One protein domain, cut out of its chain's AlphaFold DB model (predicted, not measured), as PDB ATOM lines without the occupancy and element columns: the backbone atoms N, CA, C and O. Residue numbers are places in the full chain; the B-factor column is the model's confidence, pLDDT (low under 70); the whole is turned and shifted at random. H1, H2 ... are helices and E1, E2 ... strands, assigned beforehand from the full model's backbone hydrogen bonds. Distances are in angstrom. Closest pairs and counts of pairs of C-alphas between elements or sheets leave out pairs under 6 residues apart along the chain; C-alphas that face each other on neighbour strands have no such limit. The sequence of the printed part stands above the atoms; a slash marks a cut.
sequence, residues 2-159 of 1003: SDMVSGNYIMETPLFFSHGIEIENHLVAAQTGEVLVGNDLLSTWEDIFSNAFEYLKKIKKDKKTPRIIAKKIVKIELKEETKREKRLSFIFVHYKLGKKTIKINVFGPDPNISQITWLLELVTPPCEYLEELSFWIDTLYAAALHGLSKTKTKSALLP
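What this domain is: This is residues 2 to 159 of the 1003 residues of an uncharacterized protein of Heimdallarchaeota archaeon (strain B3-JM-08) (UniProt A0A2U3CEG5). One strongly twisted sheet of seven strands curls round two long helices, H1 and H3, which pack on one face of it and meet each other at a steep angle; the other face has no named helix. The short helix H2 is on the same face, and residues 2 to 13 form a lead-in without a named element. The printed part has 158 residues, with seven strands and three helices in the order E1 H1 H2 E2 E3 E4 E5 E6 H3 E7, class mixed. The sheet is branched and its neighbour pairs are antiparallel; the whole is compact, with a radius of gyration of the C-alphas of 16.1 A and spans of 44 by 35 by 26 A.

Where its parts are: Find C-alpha 14 at (135.666, 107.232, 152.230); from there E1, residues 14 to 29, runs 38.7 A and bends by 96 degrees at residue 17. Look next at E2, residues 73 to 83, 26.0 A, E3, residues 86 to 97, 31.5 A, and E4, residues 100 to 109, 25.9 A. E5 is residues 120 to 123, E6 residues 127 to 129, and E7 residues 155 to 158, ending at C-alpha 158 (154.068, 118.399, 131.714). H1, residues 38 to 59, is 32.0 A long, H2 is residues 67 to 72, and H3, residues 130 to 148, is 27.1 A long.

How they stand to each other: Start at E1, whose pairing is staggered: E6 over residues 14 to 19, with N 15 and O 128 at 2.8 A, E5 over 22 to 25, with N 23 and O 122 at 2.8 A, and E7 over 26 to 29, with N 28 and O 156 at 3.0 A. E2 to E5 form a meander, each strand the antiparallel neighbour of the one before and each successive pair a hairpin: look for N 79 and O 90 at 2.9 A, N 95 and O 102 at 2.8 A, and N 121 and O 108 at 2.8 A. H1 and H3 touch, their closest C-alphas being those of Ile 48 and Gly 147, 3.9 A, at a steep tilt of 48 degrees, opposite ways. The closest C-alphas of H1 and E2 are those of Lys 57 and Ile 76, 6.1 A; those of H3 and E5 are Leu 122 and Leu 140, 6.3 A. H2 stands up from the sheet, its line rising 52 degrees. Every O i to N i+4 pair is within hydrogen-bond range in H2 and H3, and 16 of 18 in H1.

The domain as a whole: The two C-alphas farthest apart, of Ser 2 and Glu 85, are 47.8 A apart. The printed part has no cut, and no link is long. Its mean pLDDT is 89.1; look for values under 70 at residues 2 to 10 and 111 to 117.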
ATOM      1  N   SER A   2     147.369  94.082 139.291       28.19
ATOM      2  CA  SER A   2     146.661  92.780 139.282       28.19
ATOM      3  C   SER A   2     145.186  92.893 139.698       28.19
ATOM      4  O   SER A   2     144.336  92.257 139.086       28.19
ATOM      5  N   ASP A   3     144.858  93.794 140.630       36.50
ATOM      6  CA  ASP A   3     143.469  94.020 141.072       36.50
ATOM      7  C   ASP A   3     142.620  94.825 140.072       36.50
ATOM      8  O   ASP A   3     141.394  94.795 140.125       36.50
ATOM      9  N   MET A   4     143.246  95.485 139.083       40.00
ATOM     10  CA  MET A   4     142.517  96.178 138.004       40.00
ATOM     11  C   MET A   4     141.824  95.206 137.034       40.00
ATOM     12  O   MET A   4     140.971  95.624 136.254       40.00
ATOM     13  N   VAL A   5     142.190  93.920 137.046       39.62
ATOM     14  CA  VAL A   5     141.694  92.927 136.078       39.62
ATOM     15  C   VAL A   5     140.456  92.179 136.595       39.62
ATOM     16  O   VAL A   5     139.671  91.687 135.788       39.62
ATOM     17  N   SER A   6     140.217  92.133 137.912       44.88
ATOM     18  CA  SER A   6     139.137  91.324 138.509       44.88
ATOM     19  C   SER A   6     137.761  92.006 138.547       44.88
ATOM     20  O   SER A   6     136.771  91.357 138.878       44.88
ATOM     21  N   GLY A   7     137.662  93.299 138.212       44.66
ATOM     22  CA  GLY A   7     136.390  94.042 138.202       44.66
ATOM     23  C   GLY A   7     135.779  94.312 139.587       44.66
ATOM     24  O   GLY A   7     134.717  94.931 139.674       44.66
ATOM     25  N   ASN A   8     136.456  93.906 140.665       48.34
ATOM     26  CA  ASN A   8     136.080  94.170 142.051       48.34
ATOM     27  C   ASN A   8     136.917  95.333 142.603       48.34
ATOM     28  O   ASN A   8     137.743  95.146 143.488       48.34
ATOM     29  N   TYR A   9     136.725  96.541 142.066       55.56
ATOM     30  CA  TYR A   9     137.244  97.743 142.724       55.56
ATOM     31  C   TYR A   9     136.448  97.951 144.015       55.56
ATOM     32  O   TYR A   9     135.264  98.301 143.963       55.56
ATOM     33  N   ILE A  10     137.070  97.683 145.158       66.88
ATOM     34  CA  ILE A  10     136.483  97.974 146.462       66.88
ATOM     35  C   ILE A  10     136.791  99.444 146.758       66.88
ATOM     36  O   ILE A  10     137.941  99.870 146.702       66.88
ATOM     37  N   MET A  11     135.747 100.238 146.992       79.12
ATOM     38  CA  MET A  11     135.901 101.611 147.476       79.12
ATOM     39  C   MET A  11     136.101 101.518 148.980       79.12
ATOM     40  O   MET A  11     135.139 101.305 149.716       79.12
ATOM     41  N   GLU A  12     137.352 101.566 149.411       81.94
ATOM     42  CA  GLU A  12     137.715 101.263 150.797       81.94
ATOM     43  C   GLU A  12     137.879 102.525 151.637       81.94
ATOM     44  O   GLU A  12     137.601 102.489 152.834       81.94
ATOM     45  N   THR A  13     138.261 103.645 151.016       90.50
ATOM     46  CA  THR A  13     138.652 104.853 151.744       90.50
ATOM     47  C   THR A  13     137.652 105.989 151.509       90.50
ATOM     48  O   THR A  13     137.830 106.790 150.581       90.50
ATOM     49  N   PRO A  14     136.579 106.099 152.317       94.25
ATOM     50  CA  PRO A  14     135.666 107.232 152.230       94.25
ATOM     51  C   PRO A  14     136.383 108.533 152.613       94.25
ATOM     52  O   PRO A  14     137.179 108.584 153.550       94.25
ATOM     53  N   LEU A  15     136.084 109.609 151.890       96.06
ATOM     54  CA  LEU A  15     136.513 110.956 152.248       96.06
ATOM     55  C   LEU A  15     135.496 111.564 153.220       96.06
ATOM     56  O   LEU A  15     134.288 111.410 153.043       96.06
ATOM     57  N   PHE A  16     135.966 112.309 154.223       95.81
ATOM     58  CA  PHE A  16     135.069 112.992 155.168       95.81
ATOM     59  C   PHE A  16     134.174 114.032 154.488       95.81
ATOM     60  O   PHE A  16     133.052 114.281 154.934       95.81
ATOM     61  N   PHE A  17     134.684 114.632 153.415       96.56
ATOM     62  CA  PHE A  17     134.017 115.626 152.590       96.56
ATOM     63  C   PHE A  17     134.268 115.311 151.116       96.56
ATOM     64  O   PHE A  17     135.360 114.865 150.758       96.56
ATOM     65  N   SER A  18     133.303 115.595 150.239       96.81
ATOM     66  CA  SER A  18     133.513 115.412 148.800       96.81
ATOM     67  C   SER A  18     134.688 116.263 148.312       96.81
ATOM     68  O   SER A  18     134.819 117.418 148.730       96.81
ATOM     69  N   HIS A  19     135.515 115.731 147.413       98.31
ATOM     70  CA  HIS A  19     136.717 116.413 146.931       98.31
ATOM     71  C   HIS A  19     136.804 116.386 145.405       98.31
ATOM     72  O   HIS A  19     136.690 115.324 144.800       98.31
ATOM     73  N   GLY A  20     137.031 117.545 144.798       98.00
ATOM     74  CA  GLY A  20     137.383 117.697 143.388       98.00
ATOM     75  C   GLY A  20     138.734 118.392 143.243       98.00
ATOM     76  O   GLY A  20     139.184 119.091 144.151       98.00
ATOM     77  N   ILE A  21     139.392 118.183 142.111       98.19
ATOM     78  CA  ILE A  21     140.689 118.780 141.774       98.19
ATOM     79  C   ILE A  21     140.647 119.274 140.333       98.19
ATOM     80  O   ILE A  21     140.321 118.482 139.444       98.19
ATOM     81  N   GLU A  22     141.017 120.534 140.119       97.50
ATOM     82  CA  GLU A  22     141.366 121.107 138.814       97.50
ATOM     83  C   GLU A  22     142.891 121.025 138.650       97.50
ATOM     84  O   GLU A  22     143.633 121.492 139.516       97.50
ATOM     85  N   ILE A  23     143.371 120.391 137.580       97.25
ATOM     86  CA  ILE A  23     144.796 120.156 137.331       97.25
ATOM     87  C   ILE A  23     145.180 120.838 136.022       97.25
ATOM     88  O   ILE A  23     144.784 120.393 134.942       97.25
ATOM     89  N   GLU A  24     145.989 121.888 136.105       96.00
ATOM     90  CA  GLU A  24     146.514 122.579 134.931       96.00
ATOM     91  C   GLU A  24     147.764 121.854 134.405       96.00
ATOM     92  O   GLU A  24     148.637 121.424 135.163       96.00
ATOM     93  N   ASN A  25     147.869 121.700 133.085       96.06
ATOM     94  CA  ASN A  25     148.965 120.978 132.444       96.06
ATOM     95  C   ASN A  25     149.561 121.792 131.299       96.06
ATOM     96  O   ASN A  25     148.845 122.349 130.459       96.06
ATOM     97  N   HIS A  26     150.891 121.793 131.217       95.12
ATOM     98  CA  HIS A  26     151.578 122.280 130.033       95.12
ATOM     99  C   HIS A  26     151.507 121.226 128.933       95.12
ATOM    100  O   HIS A  26     151.828 120.057 129.153       95.12
ATOM    101  N   LEU A  27     151.145 121.665 127.734       94.31
ATOM    102  CA  LEU A  27     151.269 120.877 126.521       94.31
ATOM    103  C   LEU A  27     152.572 121.276 125.819       94.31
ATOM    104  O   LEU A  27     152.739 122.434 125.430       94.31
ATOM    105  N   VAL A  28     153.510 120.336 125.709       94.94
ATOM    106  CA  VAL A  28     154.883 120.610 125.258       94.94
ATOM    107  C   VAL A  28     155.287 119.726 124.086       94.94
ATOM    108  O   VAL A  28     154.804 118.603 123.951       94.94
ATOM    109  N   ALA A  29     156.211 120.205 123.257       94.38
ATOM    110  CA  ALA A  29     156.884 119.373 122.270       94.38
ATOM    111  C   ALA A  29     157.761 118.344 122.999       94.38
ATOM    112  O   ALA A  29     158.647 118.713 123.769       94.38
ATOM    113  N   ALA A  30     157.545 117.052 122.748       93.00
ATOM    114  CA  ALA A  30     158.184 115.978 123.517       93.00
ATOM    115  C   ALA A  30     159.719 115.941 123.377       93.00
ATOM    116  O   ALA A  30     160.406 115.345 124.198       93.00
ATOM    117  N   GLN A  31     160.266 116.545 122.321       92.00
ATOM    118  CA  GLN A  31     161.706 116.542 122.036       92.00
ATOM    119  C   GLN A  31     162.445 117.697 122.716       92.00
ATOM    120  O   GLN A  31     163.584 117.525 123.141       92.00
ATOM    121  N   THR A  32     161.818 118.873 122.792       93.94
ATOM    122  CA  THR A  32     162.454 120.099 123.298       93.94
ATOM    123  C   THR A  32     161.954 120.488 124.687       93.94
ATOM    124  O   THR A  32     162.629 121.229 125.393       93.94
ATOM    125  N   GLY A  33     160.776 120.008 125.095       94.00
ATOM    126  CA  GLY A  33     160.080 120.452 126.301       94.00
ATOM    127  C   GLY A  33     159.506 121.863 126.207       94.00
ATOM    128  O   GLY A  33     158.982 122.365 127.198       94.00
ATOM    129  N   GLU A  34     159.580 122.516 125.048       93.88
ATOM    130  CA  GLU A  34     158.998 123.840 124.845       93.88
ATOM    131  C   GLU A  34     157.472 123.751 124.765       93.88
ATOM    132  O   GLU A  34     156.919 122.799 124.216       93.88
ATOM    133  N   VAL A  35     156.782 124.749 125.322       92.94
ATOM    134  CA  VAL A  35     155.319 124.847 125.230       92.94
ATOM    135  C   VAL A  35     154.900 124.967 123.766       92.94
ATOM    136  O   VAL A  35     155.453 125.785 123.030       92.94
ATOM    137  N   LEU A  36     153.894 124.192 123.357       91.62
ATOM    138  CA  LEU A  36     153.329 124.308 122.014       91.62
ATOM    139  C   LEU A  36     152.653 125.670 121.824       91.62
ATOM    140  O   LEU A  36     151.906 126.146 122.680       91.62
ATOM    141  N   VAL A  37     152.876 126.278 120.662       89.12
ATOM    142  CA  VAL A  37     152.311 127.579 120.286       89.12
ATOM    143  C   VAL A  37     151.806 127.554 118.844       89.12
ATOM    144  O   VAL A  37     152.181 126.691 118.053       89.12
ATOM    145  N   GLY A  38     150.950 128.512 118.485       87.31
ATOM    146  CA  GLY A  38     150.494 128.697 117.104       87.31
ATOM    147  C   GLY A  38     149.739 127.489 116.538       87.31
ATOM    148  O   GLY A  38     148.869 126.923 117.198       87.31
ATOM    149  N   ASN A  39     150.062 127.107 115.301       85.62
ATOM    150  CA  ASN A  39     149.358 126.044 114.574       85.62
ATOM    151  C   ASN A  39     149.584 124.652 115.176       85.62
ATOM    152  O   ASN A  39     148.675 123.822 115.141       85.62
ATOM    153  N   ASP A  40     150.757 124.403 115.761       88.12
ATOM    154  CA  ASP A  40     151.054 123.122 116.408       88.12
ATOM    155  C   ASP A  40     150.165 122.924 117.631       88.12
ATOM    156  O   ASP A  40     149.650 121.831 117.848       88.12
ATOM    157  N   LEU A  41     149.919 123.998 118.390       89.00
ATOM    158  CA  LEU A  41     148.954 123.987 119.480       89.00
ATOM    159  C   LEU A  41     147.543 123.718 118.941       89.00
ATOM    160  O   LEU A  41     146.919 122.751 119.360       89.00
ATOM    161  N   LEU A  42     147.051 124.526 117.996       86.19
ATOM    162  CA  LEU A  42     145.672 124.424 117.495       86.19
ATOM    163  C   LEU A  42     145.347 123.045 116.902       86.19
ATOM    164  O   LEU A  42     144.335 122.451 117.265       86.19
ATOM    165  N   SER A  43     146.233 122.509 116.059       87.25
ATOM    166  CA  SER A  43     146.073 121.165 115.485       87.25
ATOM    167  C   SER A  43     146.093 120.075 116.555       87.25
ATOM    168  O   SER A  43     145.263 119.171 116.540       87.25
ATOM    169  N   THR A  44     146.989 120.198 117.538       90.69
ATOM    170  CA  THR A  44     147.043 119.271 118.671       90.69
ATOM    171  C   THR A  44     145.763 119.343 119.516       90.69
ATOM    172  O   THR A  44     145.287 118.319 119.992       90.69
ATOM    173  N   TRP A  45     145.167 120.526 119.685       90.38
ATOM    174  CA  TRP A  45     143.929 120.715 120.448       90.38
ATOM    175  C   TRP A  45     142.726 120.014 119.811       90.38
ATOM    176  O   TRP A  45     142.027 119.276 120.504       90.38
ATOM    177  N   GLU A  46     142.486 120.200 118.513       86.94
ATOM    178  CA  GLU A  46     141.363 119.548 117.820       86.94
ATOM    179  C   GLU A  46     141.446 118.017 117.929       86.94
ATOM    180  O   GLU A  46     140.479 117.354 118.324       86.94
ATOM    181  N   ASP A  47     142.638 117.470 117.671       90.62
ATOM    182  CA  ASP A  47     142.911 116.038 117.748       90.62
ATOM    183  C   ASP A  47     142.732 115.505 119.179       90.62
ATOM    184  O   ASP A  47     142.070 114.481 119.379       90.62
ATOM    185  N   ILE A  48     143.277 116.187 120.193       95.12
ATOM    186  CA  ILE A  48     143.160 115.736 121.585       95.12
ATOM    187  C   ILE A  48     141.696 115.688 122.018       95.12
ATOM    188  O   ILE A  48     141.290 114.691 122.607       95.12
ATOM    189  N   PHE A  49     140.895 116.719 121.741       94.88
ATOM    190  CA  PHE A  49     139.525 116.809 122.262       94.88
ATOM    191  C   PHE A  49     138.606 115.745 121.679       94.88
ATOM    192  O   PHE A  49     137.885 115.079 122.425       94.88
ATOM    193  N   SER A  50     138.661 115.552 120.362       94.50
ATOM    194  CA  SER A  50     137.857 114.532 119.687       94.50
ATOM    195  C   SER A  50     138.199 113.129 120.202       94.50
ATOM    196  O   SER A  50     137.322 112.365 120.614       94.50
ATOM    197  N   ASN A  51     139.493 112.810 120.289       96.62
ATOM    198  CA  ASN A  51     139.952 111.492 120.723       96.62
ATOM    199  C   ASN A  51     139.767 111.259 122.235       96.62
ATOM    200  O   ASN A  51     139.383 110.160 122.641       96.62
ATOM    201  N   ALA A  52     139.985 112.273 123.080       97.31
ATOM    202  CA  ALA A  52     139.726 112.194 124.518       97.31
ATOM    203  C   ALA A  52     138.231 112.008 124.805       97.31
ATOM    204  O   ALA A  52     137.864 111.213 125.669       97.31
ATOM    205  N   PHE A  53     137.348 112.668 124.049       97.88
ATOM    206  CA  PHE A  53     135.902 112.474 124.167       97.88
ATOM    207  C   PHE A  53     135.486 111.043 123.820       97.88
ATOM    208  O   PHE A  53     134.745 110.416 124.580       97.88
ATOM    209  N   GLU A  54     135.996 110.492 122.717       97.38
ATOM    210  CA  GLU A  54     135.715 109.108 122.327       97.38
ATOM    211  C   GLU A  54     136.291 108.082 123.310       97.38
ATOM    212  O   GLU A  54     135.677 107.034 123.535       97.38
ATOM    213  N   TYR A  55     137.423 108.385 123.949       97.38
ATOM    214  CA  TYR A  55     137.935 107.600 125.071       97.38
ATOM    215  C   TYR A  55     136.973 107.658 126.266       97.38
ATOM    216  O   TYR A  55     136.487 106.624 126.730       97.38
ATOM    217  N   LEU A  56     136.622 108.864 126.725       97.69
ATOM    218  CA  LEU A  56     135.786 109.072 127.908       97.69
ATOM    219  C   LEU A  56     134.383 108.479 127.740       97.69
ATOM    220  O   LEU A  56     133.877 107.853 128.665       97.69
ATOM    221  N   LYS A  57     133.755 108.554 126.561       97.12
ATOM    222  CA  LYS A  57     132.437 107.929 126.311       97.12
ATOM    223  C   LYS A  57     132.408 106.426 126.576       97.12
ATOM    224  O   LYS A  57     131.349 105.888 126.915       97.12
ATOM    225  N   LYS A  58     133.539 105.739 126.405       96.94
ATOM    226  CA  LYS A  58     133.634 104.288 126.590       96.94
ATOM    227  C   LYS A  58     133.682 103.902 128.065       96.94
ATOM    228  O   LYS A  58     133.201 102.821 128.389       96.94
ATOM    229  N   ILE A  59     134.134 104.786 128.962       95.81
ATOM    230  CA  ILE A  59     134.365 104.446 130.379       95.81
ATOM    231  C   ILE A  59     133.091 103.945 131.065       95.81
ATOM    232  O   ILE A  59     133.139 102.971 131.803       95.81
ATOM    233  N   LYS A  60     131.917 104.518 130.765       93.69
ATOM    234  CA  LYS A  60     130.644 104.076 131.365       93.69
ATOM    235  C   LYS A  60     130.291 102.622 131.016       93.69
ATOM    236  O   LYS A  60     129.585 101.969 131.778       93.69
ATOM    237  N   LYS A  61     130.747 102.134 129.857       94.56
ATOM    238  CA  LYS A  61     130.494 100.775 129.352       94.56
ATOM    239  C   LYS A  61     131.688  99.833 129.547       94.56
ATOM    240  O   LYS A  61     131.545  98.636 129.308       94.56
ATOM    241  N   ASP A  62     132.848 100.356 129.936       93.81
ATOM    242  CA  ASP A  62     134.054  99.564 130.141       93.81
ATOM    243  C   ASP A  62     133.898  98.680 131.385       93.81
ATOM    244  O   ASP A  62     133.528  99.145 132.463       93.81
ATOM    245  N   LYS A  63     134.206  97.389 131.236       92.50
ATOM    246  CA  LYS A  63     134.182  96.409 132.329       92.50
ATOM    247  C   LYS A  63     135.224  96.715 133.410       92.50
ATOM    248  O   LYS A  63     135.057  96.255 134.535       92.50
ATOM    249  N   LYS A  64     136.281  97.461 133.074       90.75
ATOM    250  CA  LYS A  64     137.320  97.904 134.013       90.75
ATOM    251  C   LYS A  64     136.874  99.080 134.881       90.75
ATOM    252  O   LYS A  64     137.465  99.302 135.933       90.75
ATOM    253  N   THR A  65     135.847  99.823 134.469       94.25
ATOM    254  CA  THR A  65     135.335 100.943 135.263       94.25
ATOM    255  C   THR A  65     134.612 100.411 136.497       94.25
ATOM    256  O   THR A  65     133.683  99.607 136.360       94.25
ATOM    257  N   PRO A  66     134.964 100.880 137.707       94.00
ATOM    258  CA  PRO A  66     134.269 100.483 138.923       94.00
ATOM    259  C   PRO A  66     132.761 100.724 138.800       94.00
ATOM    260  O   PRO A  66     132.322 101.820 138.440       94.00
ATOM    261  N   ARG A  67     131.945  99.712 139.130       93.12
ATOM    262  CA  ARG A  67     130.476  99.773 138.965       93.12
ATOM    263  C   ARG A  67     129.852 100.997 139.636       93.12
ATOM    264  O   ARG A  67     128.894 101.557 139.111       93.12
ATOM    265  N   ILE A  68     130.380 101.406 140.790       92.62
ATOM    266  CA  ILE A  68     129.913 102.588 141.522       92.62
ATOM    267  C   ILE A  68     130.146 103.885 140.733       92.62
ATOM    268  O   ILE A  68     129.235 104.702 140.631       92.62
ATOM    269  N   ILE A  69     131.304 104.026 140.083       96.25
ATOM    270  CA  ILE A  69     131.650 105.183 139.253       96.25
ATOM    271  C   ILE A  69     130.815 105.172 137.970       96.25
ATOM    272  O   ILE A  69     130.197 106.176 137.623       96.25
ATOM    273  N   ALA A  70     130.696 104.015 137.309       96.50
ATOM    274  CA  ALA A  70     129.870 103.866 136.108       96.50
ATOM    275  C   ALA A  70     128.400 104.264 136.347       96.50
ATOM    276  O   ALA A  70     127.777 104.878 135.480       96.50
ATOM    277  N   LYS A  71     127.854 103.962 137.537       96.25
ATOM    278  CA  LYS A  71     126.507 104.383 137.961       96.25
ATOM    279  C   LYS A  71     126.397 105.886 138.224       96.25
ATOM    280  O   LYS A  71     125.318 106.442 138.022       96.25
ATOM    281  N   LYS A  72     127.471 106.538 138.677       97.50
ATOM    282  CA  LYS A  72     127.499 107.991 138.900       97.50
ATOM    283  C   LYS A  72     127.616 108.787 137.598       97.50
ATOM    284  O   LYS A  72     127.140 109.915 137.539       97.50
ATOM    285  N   ILE A  73     128.178 108.210 136.535       98.06
ATOM    286  CA  ILE A  73     128.240 108.856 135.217       98.06
ATOM    287  C   ILE A  73     126.857 108.813 134.554       98.06
ATOM    288  O   ILE A  73     126.418 107.786 134.029       98.06
ATOM    289  N   VAL A  74     126.169 109.952 134.507       98.00
ATOM    290  CA  VAL A  74     124.873 110.089 133.830       98.00
ATOM    291  C   VAL A  74     125.088 110.200 132.321       98.00
ATOM    292  O   VAL A  74     124.610 109.351 131.562       98.00
ATOM    293  N   LYS A  75     125.873 111.195 131.896       97.56
ATOM    294  CA  LYS A  75     126.152 111.524 130.490       97.56
ATOM    295  C   LYS A  75     127.545 112.144 130.360       97.56
ATOM    296  O   LYS A  75     128.000 112.823 131.274       97.56
ATOM    297  N   ILE A  76     128.182 111.941 129.210       98.31
ATOM    298  CA  ILE A  76     129.400 112.649 128.800       98.31
ATOM    299  C   ILE A  76     129.087 113.380 127.494       98.31
ATOM    300  O   ILE A  76     128.493 112.787 126.590       98.31
ATOM    301  N   GLU A  77     129.431 114.659 127.399       97.50
ATOM    302  CA  GLU A  77     129.158 115.492 126.225       97.50
ATOM    303  C   GLU A  77     130.369 116.341 125.842       97.50
ATOM    304  O   GLU A  77     131.023 116.915 126.704       97.50
ATOM    305  N   LEU A  78     130.640 116.436 124.544       97.00
ATOM    306  CA  LEU A  78     131.551 117.420 123.974       97.00
ATOM    307  C   LEU A  78     130.715 118.638 123.582       97.00
ATOM    308  O   LEU A  78     129.702 118.496 122.893       97.00
ATOM    309  N   LYS A  79     131.106 119.822 124.044       95.94
ATOM    310  CA  LYS A  79     130.402 121.071 123.759       95.94
ATOM    311  C   LYS A  79     131.402 122.169 123.431       95.94
ATOM    312  O   LYS A  79     132.388 122.344 124.140       95.94
ATOM    313  N   GLU A  80     131.099 122.940 122.395       93.00
ATOM    314  CA  GLU A  80     131.791 124.196 122.133       93.00
ATOM    315  C   GLU A  80     131.128 125.336 122.909       93.00
ATOM    316  O   GLU A  80     129.905 125.510 122.877       93.00
ATOM    317  N   GLU A  81     131.932 126.135 123.599       89.44
ATOM    318  CA  GLU A  81     131.481 127.358 124.254       89.44
ATOM    319  C   GLU A  81     132.299 128.548 123.764       89.44
ATOM    320  O   GLU A  81     133.521 128.473 123.622       89.44
ATOM    321  N   THR A  82     131.621 129.669 123.516       85.81
ATOM    322  CA  THR A  82     132.302 130.922 123.194       85.81
ATOM    323  C   THR A  82     132.767 131.575 124.490       85.81
ATOM    324  O   THR A  82     131.958 132.143 125.223       85.81
ATOM    325  N   LYS A  83     134.070 131.527 124.770       79.00
ATOM    326  CA  LYS A  83     134.696 132.264 125.875       79.00
ATOM    327  C   LYS A  83     135.681 133.274 125.304       79.00
ATOM    328  O   LYS A  83     136.524 132.924 124.484       79.00
ATOM    329  N   ARG A  84     135.563 134.540 125.727       72.94
ATOM    330  CA  ARG A  84     136.414 135.654 125.254       72.94
ATOM    331  C   ARG A  84     136.516 135.706 123.720       72.94
ATOM    332  O   ARG A  84     137.612 135.743 123.172       72.94
ATOM    333  N   GLU A  85     135.362 135.638 123.052       81.38
ATOM    334  CA  GLU A  85     135.224 135.681 121.583       81.38
ATOM    335  C   GLU A  85     135.847 134.494 120.821       81.38
ATOM    336  O   GLU A  85     135.820 134.469 119.592       81.38
ATOM    337  N   LYS A  86     136.350 133.470 121.519       75.69
ATOM    338  CA  LYS A  86     136.867 132.239 120.913       75.69
ATOM    339  C   LYS A  86     135.934 131.070 121.178       75.69
ATOM    340  O   LYS A  86     135.435 130.917 122.291       75.69
ATOM    341  N   ARG A  87     135.724 130.229 120.164       85.25
ATOM    342  CA  ARG A  87     135.048 128.937 120.320       85.25
ATOM    343  C   ARG A  87     136.044 127.937 120.884       85.25
ATOM    344  O   ARG A  87     137.074 127.686 120.266       85.25
ATOM    345  N   LEU A  88     135.751 127.427 122.071       86.62
ATOM    346  CA  LEU A  88     136.591 126.479 122.787       86.62
ATOM    347  C   LEU A  88     135.804 125.194 123.008       86.62
ATOM    348  O   LEU A  88     134.643 125.246 123.416       86.62
ATOM    349  N   SER A  89     136.437 124.056 122.745       91.69
ATOM    350  CA  SER A  89     135.867 122.744 123.043       91.69
ATOM    351  C   SER A  89     136.055 122.398 124.517       91.69
ATOM    352  O   SER A  89     137.109 122.651 125.093       91.69
ATOM    353  N   PHE A  90     135.033 121.793 125.112       95.12
ATOM    354  CA  PHE A  90     135.019 121.311 126.491       95.12
ATOM    355  C   PHE A  90     134.336 119.945 126.540       95.12
ATOM    356  O   PHE A  90     133.303 119.744 125.892       95.12
ATOM    357  N   ILE A  91     134.870 119.015 127.331       97.88
ATOM    358  CA  ILE A  91     134.201 117.745 127.624       97.88
ATOM    359  C   ILE A  91     133.578 117.851 129.009       97.88
ATOM    360  O   ILE A  91     134.268 118.019 130.014       97.88
ATOM    361  N   PHE A  92     132.258 117.719 129.063       97.94
ATOM    362  CA  PHE A  92     131.504 117.731 130.301       97.94
ATOM    363  C   PHE A  92     131.090 116.324 130.716       97.94
ATOM    364  O   PHE A  92     130.607 115.535 129.901       97.94
ATOM    365  N   VAL A  93     131.190 116.045 132.013       98.25
ATOM    366  CA  VAL A  93     130.571 114.884 132.655       98.25
ATOM    367  C   VAL A  93     129.413 115.377 133.511       98.25
ATOM    368  O   VAL A  93     129.551 116.292 134.319       98.25
ATOM    369  N   HIS A  94     128.253 114.756 133.325       97.81
ATOM    370  CA  HIS A  94     127.110 114.872 134.220       97.81
ATOM    371  C   HIS A  94     127.259 113.772 135.266       97.81
ATOM    372  O   HIS A  94     127.106 112.589 134.945       97.81
ATOM    373  N   TYR A  95     127.630 114.155 136.483       97.38
ATOM    374  CA  TYR A  95     128.045 113.243 137.541       97.38
ATOM    375  C   TYR A  95     127.084 113.287 138.724       97.38
ATOM    376  O   TYR A  95     126.702 114.360 139.191       97.38
ATOM    377  N   LYS A  96     126.678 112.119 139.212       96.69
ATOM    378  CA  LYS A  96     125.765 111.996 140.344       96.69
ATOM    379  C   LYS A  96     126.526 112.130 141.664       96.69
ATOM    380  O   LYS A  96     127.422 111.333 141.936       96.69
ATOM    381  N   LEU A  97     126.111 113.088 142.489       92.56
ATOM    382  CA  LEU A  97     126.559 113.284 143.868       92.56
ATOM    383  C   LEU A  97     125.325 113.241 144.779       92.56
ATOM    384  O   LEU A  97     124.445 114.102 144.693       92.56
ATOM    385  N   GLY A  98     125.204 112.190 145.593       89.81
ATOM    386  CA  GLY A  98     123.969 111.903 146.326       89.81
ATOM    387  C   GLY A  98     122.753 111.794 145.391       89.81
ATOM    388  O   GLY A  98     122.725 110.974 144.468       89.81
ATOM    389  N   LYS A  99     121.731 112.629 145.618       90.75
ATOM    390  CA  LYS A  99     120.520 112.715 144.774       90.75
ATOM    391  C   LYS A  99     120.672 113.684 143.589       90.75
ATOM    392  O   LYS A  99     119.860 113.635 142.667       90.75
ATOM    393  N   LYS A 100     121.694 114.547 143.589       91.75
ATOM    394  CA  LYS A 100     121.873 115.620 142.598       91.75
ATOM    395  C   LYS A 100     122.775 115.155 141.450       91.75
ATOM    396  O   LYS A 100     123.641 114.301 141.625       91.75
ATOM    397  N   THR A 101     122.559 115.713 140.261       95.50
ATOM    398  CA  THR A 101     123.465 115.547 139.114       95.50
ATOM    399  C   THR A 101     124.149 116.878 138.856       95.50
ATOM    400  O   THR A 101     123.477 117.885 138.655       95.50
ATOM    401  N   ILE A 102     125.476 116.877 138.875       93.88
ATOM    402  CA  ILE A 102     126.306 118.065 138.700       93.88
ATOM    403  C   ILE A 102     126.974 117.972 137.332       93.88
ATOM    404  O   ILE A 102     127.500 116.925 136.956       93.88
ATOM    405  N   LYS A 103     126.941 119.066 136.574       95.75
ATOM    406  CA  LYS A 103     127.622 119.178 135.285       95.75
ATOM    407  C   LYS A 103     129.007 119.784 135.490       95.75
ATOM    408  O   LYS A 103     129.115 120.880 136.028       95.75
ATOM    409  N   ILE A 104     130.045 119.088 135.035       95.31
ATOM    410  CA  ILE A 104     131.442 119.434 135.325       95.31
ATOM    411  C   ILE A 104     132.237 119.403 134.034       95.31
ATOM    412  O   ILE A 104     132.166 118.417 133.306       95.31
ATOM    413  N   ASN A 105     132.970 120.477 133.746       95.75
ATOM    414  CA  ASN A 105     133.945 120.509 132.661       95.75
ATOM    415  C   ASN A 105     135.172 119.704 133.092       95.75
ATOM    416  O   ASN A 105     136.008 120.244 133.798       95.75
ATOM    417  N   VAL A 106     135.265 118.434 132.704       97.50
ATOM    418  CA  VAL A 106     136.354 117.552 133.155       97.50
ATOM    419  C   VAL A 106     137.615 117.660 132.300       97.50
ATOM    420  O   VAL A 106     138.671 117.167 132.690       97.50
ATOM    421  N   PHE A 107     137.504 118.265 131.119       97.19
ATOM    422  CA  PHE A 107     138.579 118.337 130.139       97.19
ATOM    423  C   PHE A 107     138.377 119.577 129.267       97.19
ATOM    424  O   PHE A 107     137.420 119.645 128.488       97.19
ATOM    425  N   GLY A 108     139.260 120.564 129.385       93.94
ATOM    426  CA  GLY A 108     139.073 121.853 128.725       93.94
ATOM    427  C   GLY A 108     140.328 122.720 128.699       93.94
ATOM    428  O   GLY A 108     141.307 122.410 129.373       93.94
ATOM    429  N   PRO A 109     140.328 123.815 127.927       90.44
ATOM    430  CA  PRO A 109     141.288 124.894 128.127       90.44
ATOM    431  C   PRO A 109     140.956 125.660 129.405       90.44
ATOM    432  O   PRO A 109     139.775 125.900 129.675       90.44
ATOM    433  N   ASP A 110     141.980 126.118 130.130       81.00
ATOM    434  CA  ASP A 110     141.761 127.079 131.218       81.00
ATOM    435  C   ASP A 110     141.088 128.343 130.635       81.00
ATOM    436  O   ASP A 110     141.652 129.023 129.763       81.00
ATOM    437  N   PRO A 111     139.867 128.680 131.090       66.25
ATOM    438  CA  PRO A 111     139.110 129.811 130.567       66.25
ATOM    439  C   PRO A 111     139.725 131.180 130.908       66.25
ATOM    440  O   PRO A 111     139.317 132.195 130.333       66.25
ATOM    441  N   ASN A 112     140.672 131.240 131.849       66.00
ATOM    442  CA  ASN A 112     141.215 132.480 132.394       66.00
ATOM    443  C   ASN A 112     142.437 133.014 131.636       66.00
ATOM    444  O   ASN A 112     142.813 134.175 131.851       66.00
ATOM    445  N   ILE A 113     143.017 132.258 130.701       60.84
ATOM    446  CA  ILE A 113     144.263 132.641 130.018       60.84
ATOM    447  C   ILE A 113     144.001 133.496 128.767       60.84
ATOM    448  O   ILE A 113     142.964 133.404 128.103       60.84
ATOM    449  N   SER A 114     144.924 134.421 128.489       51.47
ATOM    450  CA  SER A 114     144.914 135.285 127.307       51.47
ATOM    451  C   SER A 114     145.280 134.519 126.024       51.47
ATOM    452  O   SER A 114     145.717 133.374 126.035       51.47
ATOM    453  N   GLN A 115     145.068 135.159 124.876       49.69
ATOM    454  CA  GLN A 115     144.888 134.549 123.554       49.69
ATOM    455  C   GLN A 115     146.058 133.717 122.970       49.69
ATOM    456  O   GLN A 115     145.870 133.187 121.873       49.69
ATOM    457  N   ILE A 116     147.216 133.603 123.638       51.47
ATOM    458  CA  ILE A 116     148.492 133.145 123.045       51.47
ATOM    459  C   ILE A 116     148.917 131.732 123.500       51.47
ATOM    460  O   ILE A 116     149.621 131.051 122.760       51.47
ATOM    461  N   THR A 117     148.477 131.253 124.666       59.53
ATOM    462  CA  THR A 117     148.872 129.936 125.207       59.53
ATOM    463  C   THR A 117     147.723 129.314 125.987       59.53
ATOM    464  O   THR A 117     147.206 129.954 126.893       59.53
ATOM    465  N   TRP A 118     147.310 128.090 125.657       74.81
ATOM    466  CA  TRP A 118     146.256 127.384 126.395       74.81
ATOM    467  C   TRP A 118     146.874 126.280 127.244       74.81
ATOM    468  O   TRP A 118     147.572 125.412 126.717       74.81
ATOM    469  N   LEU A 119     146.623 126.327 128.552       90.69
ATOM    470  CA  LEU A 119     146.874 125.198 129.441       90.69
ATOM    471  C   LEU A 119     145.737 124.190 129.279       90.69
ATOM    472  O   LEU A 119     144.578 124.582 129.120       90.69
ATOM    473  N   LEU A 120     146.076 122.902 129.307       94.69
ATOM    474  CA  LEU A 120     145.079 121.841 129.365       94.69
ATOM    475  C   LEU A 120     144.680 121.633 130.825       94.69
ATOM    476  O   LEU A 120     145.497 121.209 131.642       94.69
ATOM    477  N   GLU A 121     143.426 121.918 131.138       95.94
ATOM    478  CA  GLU A 121     142.836 121.720 132.453       95.94
ATOM    479  C   GLU A 121     142.100 120.373 132.492       95.94
ATOM    480  O   GLU A 121     141.221 120.089 131.670       95.94
ATOM    481  N   LEU A 122     142.490 119.529 133.447       97.75
ATOM    482  CA  LEU A 122     141.853 118.251 133.750       97.75
ATOM    483  C   LEU A 122     141.152 118.381 135.101       97.75
ATOM    484  O   LEU A 122     141.814 118.581 136.117       97.75
ATOM    485  N   VAL A 123     139.827 118.262 135.126       98.00
ATOM    486  CA  VAL A 123     139.031 118.471 136.344       98.00
ATOM    487  C   VAL A 123     138.331 117.185 136.743       98.00
ATOM    488  O   VAL A 123     137.559 116.603 135.983       98.00
ATOM    489  N   THR A 124     138.579 116.736 137.963       98.44
ATOM    490  CA  THR A 124     137.874 115.585 138.533       98.44
ATOM    491  C   THR A 124     136.485 115.998 139.034       98.44
ATOM    492  O   THR A 124     136.308 117.122 139.512       98.44
ATOM    493  N   PRO A 125     135.472 115.116 138.954       97.31
ATOM    494  CA  PRO A 125     134.202 115.367 139.623       97.31
ATOM    495  C   PRO A 125     134.359 115.344 141.157       97.31
ATOM    496  O   PRO A 125     135.370 114.844 141.653       97.31
ATOM    497  N   PRO A 126     133.371 115.832 141.936       96.25
ATOM    498  CA  PRO A 126     133.390 115.718 143.387       96.25
ATOM    499  C   PRO A 126     133.295 114.242 143.772       96.25
ATOM    500  O   PRO A 126     132.258 113.596 143.614       96.25
ATOM    501  N   CYS A 127     134.409 113.713 144.255       97.44
ATOM    502  CA  CYS A 127     134.570 112.323 144.647       97.44
ATOM    503  C   CYS A 127     134.263 112.158 146.137       97.44
ATOM    504  O   CYS A 127     134.629 113.012 146.942       97.44
ATOM    505  N   GLU A 128     133.614 111.056 146.509       96.00
ATOM    506  CA  GLU A 128     133.285 110.715 147.906       96.00
ATOM    507  C   GLU A 128     134.273 109.699 148.494       96.00
ATOM    508  O   GLU A 128     134.301 109.492 149.702       96.00
ATOM    509  N   TYR A 129     135.107 109.093 147.648       96.06
ATOM    510  CA  TYR A 129     136.128 108.125 148.036       96.06
ATOM    511  C   TYR A 129     137.472 108.488 147.412       96.06
ATOM    512  O   TYR A 129     137.542 109.071 146.325       96.06
ATOM    513  N   LEU A 130     138.558 108.098 148.072       95.56
ATOM    514  CA  LEU A 130     139.907 108.344 147.576       95.56
ATOM    515  C   LEU A 130     140.195 107.559 146.289       95.56
ATOM    516  O   LEU A 130     140.821 108.082 145.369       95.56
ATOM    517  N   GLU A 131     139.693 106.326 146.186       94.38
ATOM    518  CA  GLU A 131     139.826 105.480 144.998       94.38
ATOM    519  C   GLU A 131     139.018 106.031 143.817       94.38
ATOM    520  O   GLU A 131     139.448 105.910 142.670       94.38
ATOM    521  N   GLU A 132     137.887 106.693 144.092       96.50
ATOM    522  CA  GLU A 132     137.096 107.418 143.090       96.50
ATOM    523  C   GLU A 132     137.916 108.547 142.469       96.50
ATOM    524  O   GLU A 132     137.996 108.675 141.247       96.50
ATOM    525  N   LEU A 133     138.567 109.335 143.325       97.19
ATOM    526  CA  LEU A 133     139.404 110.450 142.911       97.19
ATOM    527  C   LEU A 133     140.639 109.966 142.146       97.19
ATOM    528  O   LEU A 133     140.960 110.501 141.086       97.19
ATOM    529  N   SER A 134     141.291 108.914 142.645       95.75
ATOM    530  CA  SER A 134     142.423 108.254 141.986       95.75
ATOM    531  C   SER A 134     142.043 107.748 140.589       95.75
ATOM    532  O   SER A 134     142.751 108.037 139.622       95.75
ATOM    533  N   PHE A 135     140.886 107.085 140.459       95.94
ATOM    534  CA  PHE A 135     140.349 106.627 139.176       95.94
ATOM    535  C   PHE A 135     140.141 107.783 138.196       95.94
ATOM    536  O   PHE A 135     140.528 107.672 137.033       95.94
ATOM    537  N   TRP A 136     139.540 108.891 138.639       97.75
ATOM    538  CA  TRP A 136     139.300 110.038 137.764       97.75
ATOM    539  C   TRP A 136     140.595 110.723 137.330       97.75
ATOM    540  O   TRP A 136     140.709 111.067 136.157       97.75
ATOM    541  N   ILE A 137     141.589 110.852 138.213       96.75
ATOM    542  CA  ILE A 137     142.917 111.364 137.838       96.75
ATOM    543  C   ILE A 137     143.519 110.496 136.726       96.75
ATOM    544  O   ILE A 137     143.880 111.021 135.673       96.75
ATOM    545  N   ASP A 138     143.578 109.175 136.924       95.31
ATOM    546  CA  ASP A 138     144.134 108.249 135.927       95.31
ATOM    547  C   ASP A 138     143.357 108.300 134.609       95.31
ATOM    548  O   ASP A 138     143.948 108.363 133.535       95.31
ATOM    549  N   THR A 139     142.027 108.318 134.684       96.94
ATOM    550  CA  THR A 139     141.145 108.312 133.511       96.94
ATOM    551  C   THR A 139     141.309 109.574 132.671       96.94
ATOM    552  O   THR A 139     141.347 109.491 131.443       96.94
ATOM    553  N   LEU A 140     141.418 110.746 133.302       97.88
ATOM    554  CA  LEU A 140     141.569 112.016 132.590       97.88
ATOM    555  C   LEU A 140     142.942 112.138 131.935       97.88
ATOM    556  O   LEU A 140     143.032 112.543 130.775       97.88
ATOM    557  N   TYR A 141     144.002 111.719 132.627       96.88
ATOM    558  CA  TYR A 141     145.323 111.657 132.018       96.88
ATOM    559  C   TYR A 141     145.397 110.614 130.899       96.88
ATOM    560  O   TYR A 141     145.962 110.904 129.848       96.88
ATOM    561  N   ALA A 142     144.794 109.435 131.070       95.81
ATOM    562  CA  ALA A 142     144.732 108.418 130.024       95.81
ATOM    563  C   ALA A 142     143.958 108.919 128.796       95.81
ATOM    564  O   ALA A 142     144.397 108.703 127.669       95.81
ATOM    565  N   ALA A 143     142.861 109.659 128.989       96.94
ATOM    566  CA  ALA A 143     142.137 110.310 127.901       96.94
ATOM    567  C   ALA A 143     143.012 111.345 127.173       96.94
ATOM    568  O   ALA A 143     143.052 111.360 125.940       96.94
ATOM    569  N   ALA A 144     143.759 112.167 127.918       96.62
ATOM    570  CA  ALA A 144     144.671 113.158 127.351       96.62
ATOM    571  C   ALA A 144     145.820 112.501 126.565       96.62
ATOM    572  O   ALA A 144     146.088 112.882 125.426       96.62
ATOM    573  N   LEU A 145     146.463 111.474 127.133       95.06
ATOM    574  CA  LEU A 145     147.517 110.696 126.478       95.06
ATOM    575  C   LEU A 145     146.994 109.937 125.253       95.06
ATOM    576  O   LEU A 145     147.678 109.875 124.231       95.06
ATOM    577  N   HIS A 146     145.776 109.392 125.321       94.88
ATOM    578  CA  HIS A 146     145.127 108.766 124.174       94.88
ATOM    579  C   HIS A 146     144.944 109.778 123.044       94.88
ATOM    580  O   HIS A 146     145.313 109.480 121.910       94.88
ATOM    581  N   GLY A 147     144.459 110.982 123.359       94.81
ATOM    582  CA  GLY A 147     144.348 112.071 122.394       94.81
ATOM    583  C   GLY A 147     145.693 112.449 121.777       94.81
ATOM    584  O   GLY A 147     145.825 112.464 120.558       94.81
ATOM    585  N   LEU A 148     146.717 112.637 122.609       94.25
ATOM    586  CA  LEU A 148     148.082 112.948 122.176       94.25
ATOM    587  C   LEU A 148     148.704 111.865 121.294       94.25
ATOM    588  O   LEU A 148     149.428 112.165 120.355       94.25
ATOM    589  N   SER A 149     148.409 110.590 121.545       92.50
ATOM    590  CA  SER A 149     148.932 109.493 120.721       92.50
ATOM    591  C   SER A 149     148.428 109.519 119.273       92.50
ATOM    592  O   SER A 149     148.972 108.821 118.415       92.50
ATOM    593  N   LYS A 150     147.365 110.286 119.006       90.88
ATOM    594  CA  LYS A 150     146.729 110.429 117.695       90.88
ATOM    595  C   LYS A 150     147.087 111.737 116.998       90.88
ATOM    596  O   LYS A 150     146.749 111.881 115.826       90.88
ATOM    597  N   THR A 151     147.773 112.655 117.677       89.31
ATOM    598  CA  THR A 151     148.164 113.939 117.095       89.31
ATOM    599  C   THR A 151     149.332 113.754 116.132       89.31
ATOM    600  O   THR A 151     150.212 112.917 116.344       89.31
ATOM    601  N   LYS A 152     149.386 114.572 115.077       85.94
ATOM    602  CA  LYS A 152     150.538 114.587 114.150       85.94
ATOM    603  C   LYS A 152     151.817 115.078 114.833       85.94
ATOM    604  O   LYS A 152     152.912 114.606 114.528       85.94
ATOM    605  N   THR A 153     151.667 116.022 115.757       85.25
ATOM    606  CA  THR A 153     152.764 116.588 116.542       85.25
ATOM    607  C   THR A 153     153.141 115.630 117.665       85.25
ATOM    608  O   THR A 153     152.277 115.150 118.397       85.25
ATOM    609  N   LYS A 154     154.440 115.345 117.816       91.62
ATOM    610  CA  LYS A 154     154.950 114.564 118.952       91.62
ATOM    611  C   LYS A 154     154.955 115.436 120.204       91.62
ATOM    612  O   LYS A 154     155.898 116.191 120.445       91.62
ATOM    613  N   SER A 155     153.903 115.297 120.996       93.81
ATOM    614  CA  SER A 155     153.614 116.160 122.136       93.81
ATOM    615  C   SER A 155     153.543 115.364 123.441       93.81
ATOM    616  O   SER A 155     153.294 114.159 123.433       93.81
ATOM    617  N   ALA A 156     153.770 116.035 124.565       94.31
ATOM    618  CA  ALA A 156     153.722 115.457 125.905       94.31
ATOM    619  C   ALA A 156     152.984 116.382 126.884       94.31
ATOM    620  O   ALA A 156     152.851 117.585 126.647       94.31
ATOM    621  N   LEU A 157     152.525 115.811 128.001       95.38
ATOM    622  CA  LEU A 157     151.966 116.563 129.125       95.38
ATOM    623  C   LEU A 157     153.034 116.780 130.181       95.38
ATOM    624  O   LEU A 157     153.685 115.828 130.608       95.38
ATOM    625  N   LEU A 158     153.158 118.016 130.646       95.50
ATOM    626  CA  LEU A 158     154.068 118.399 131.714       95.50
ATOM    627  C   LEU A 158     153.275 119.024 132.886       95.50
ATOM    628  O   LEU A 158     153.015 120.231 132.893       95.50
ATOM    629  N   PRO A 159     152.872 118.205 133.874       94.12
ATOM    630  CA  PRO A 159     152.215 118.640 135.115       94.12
ATOM    631  C   PRO A 159     153.212 119.213 136.141       94.12
ATOM    632  O   PRO A 159     153.575 118.558 137.117       94.12
TER     633      PRO A 159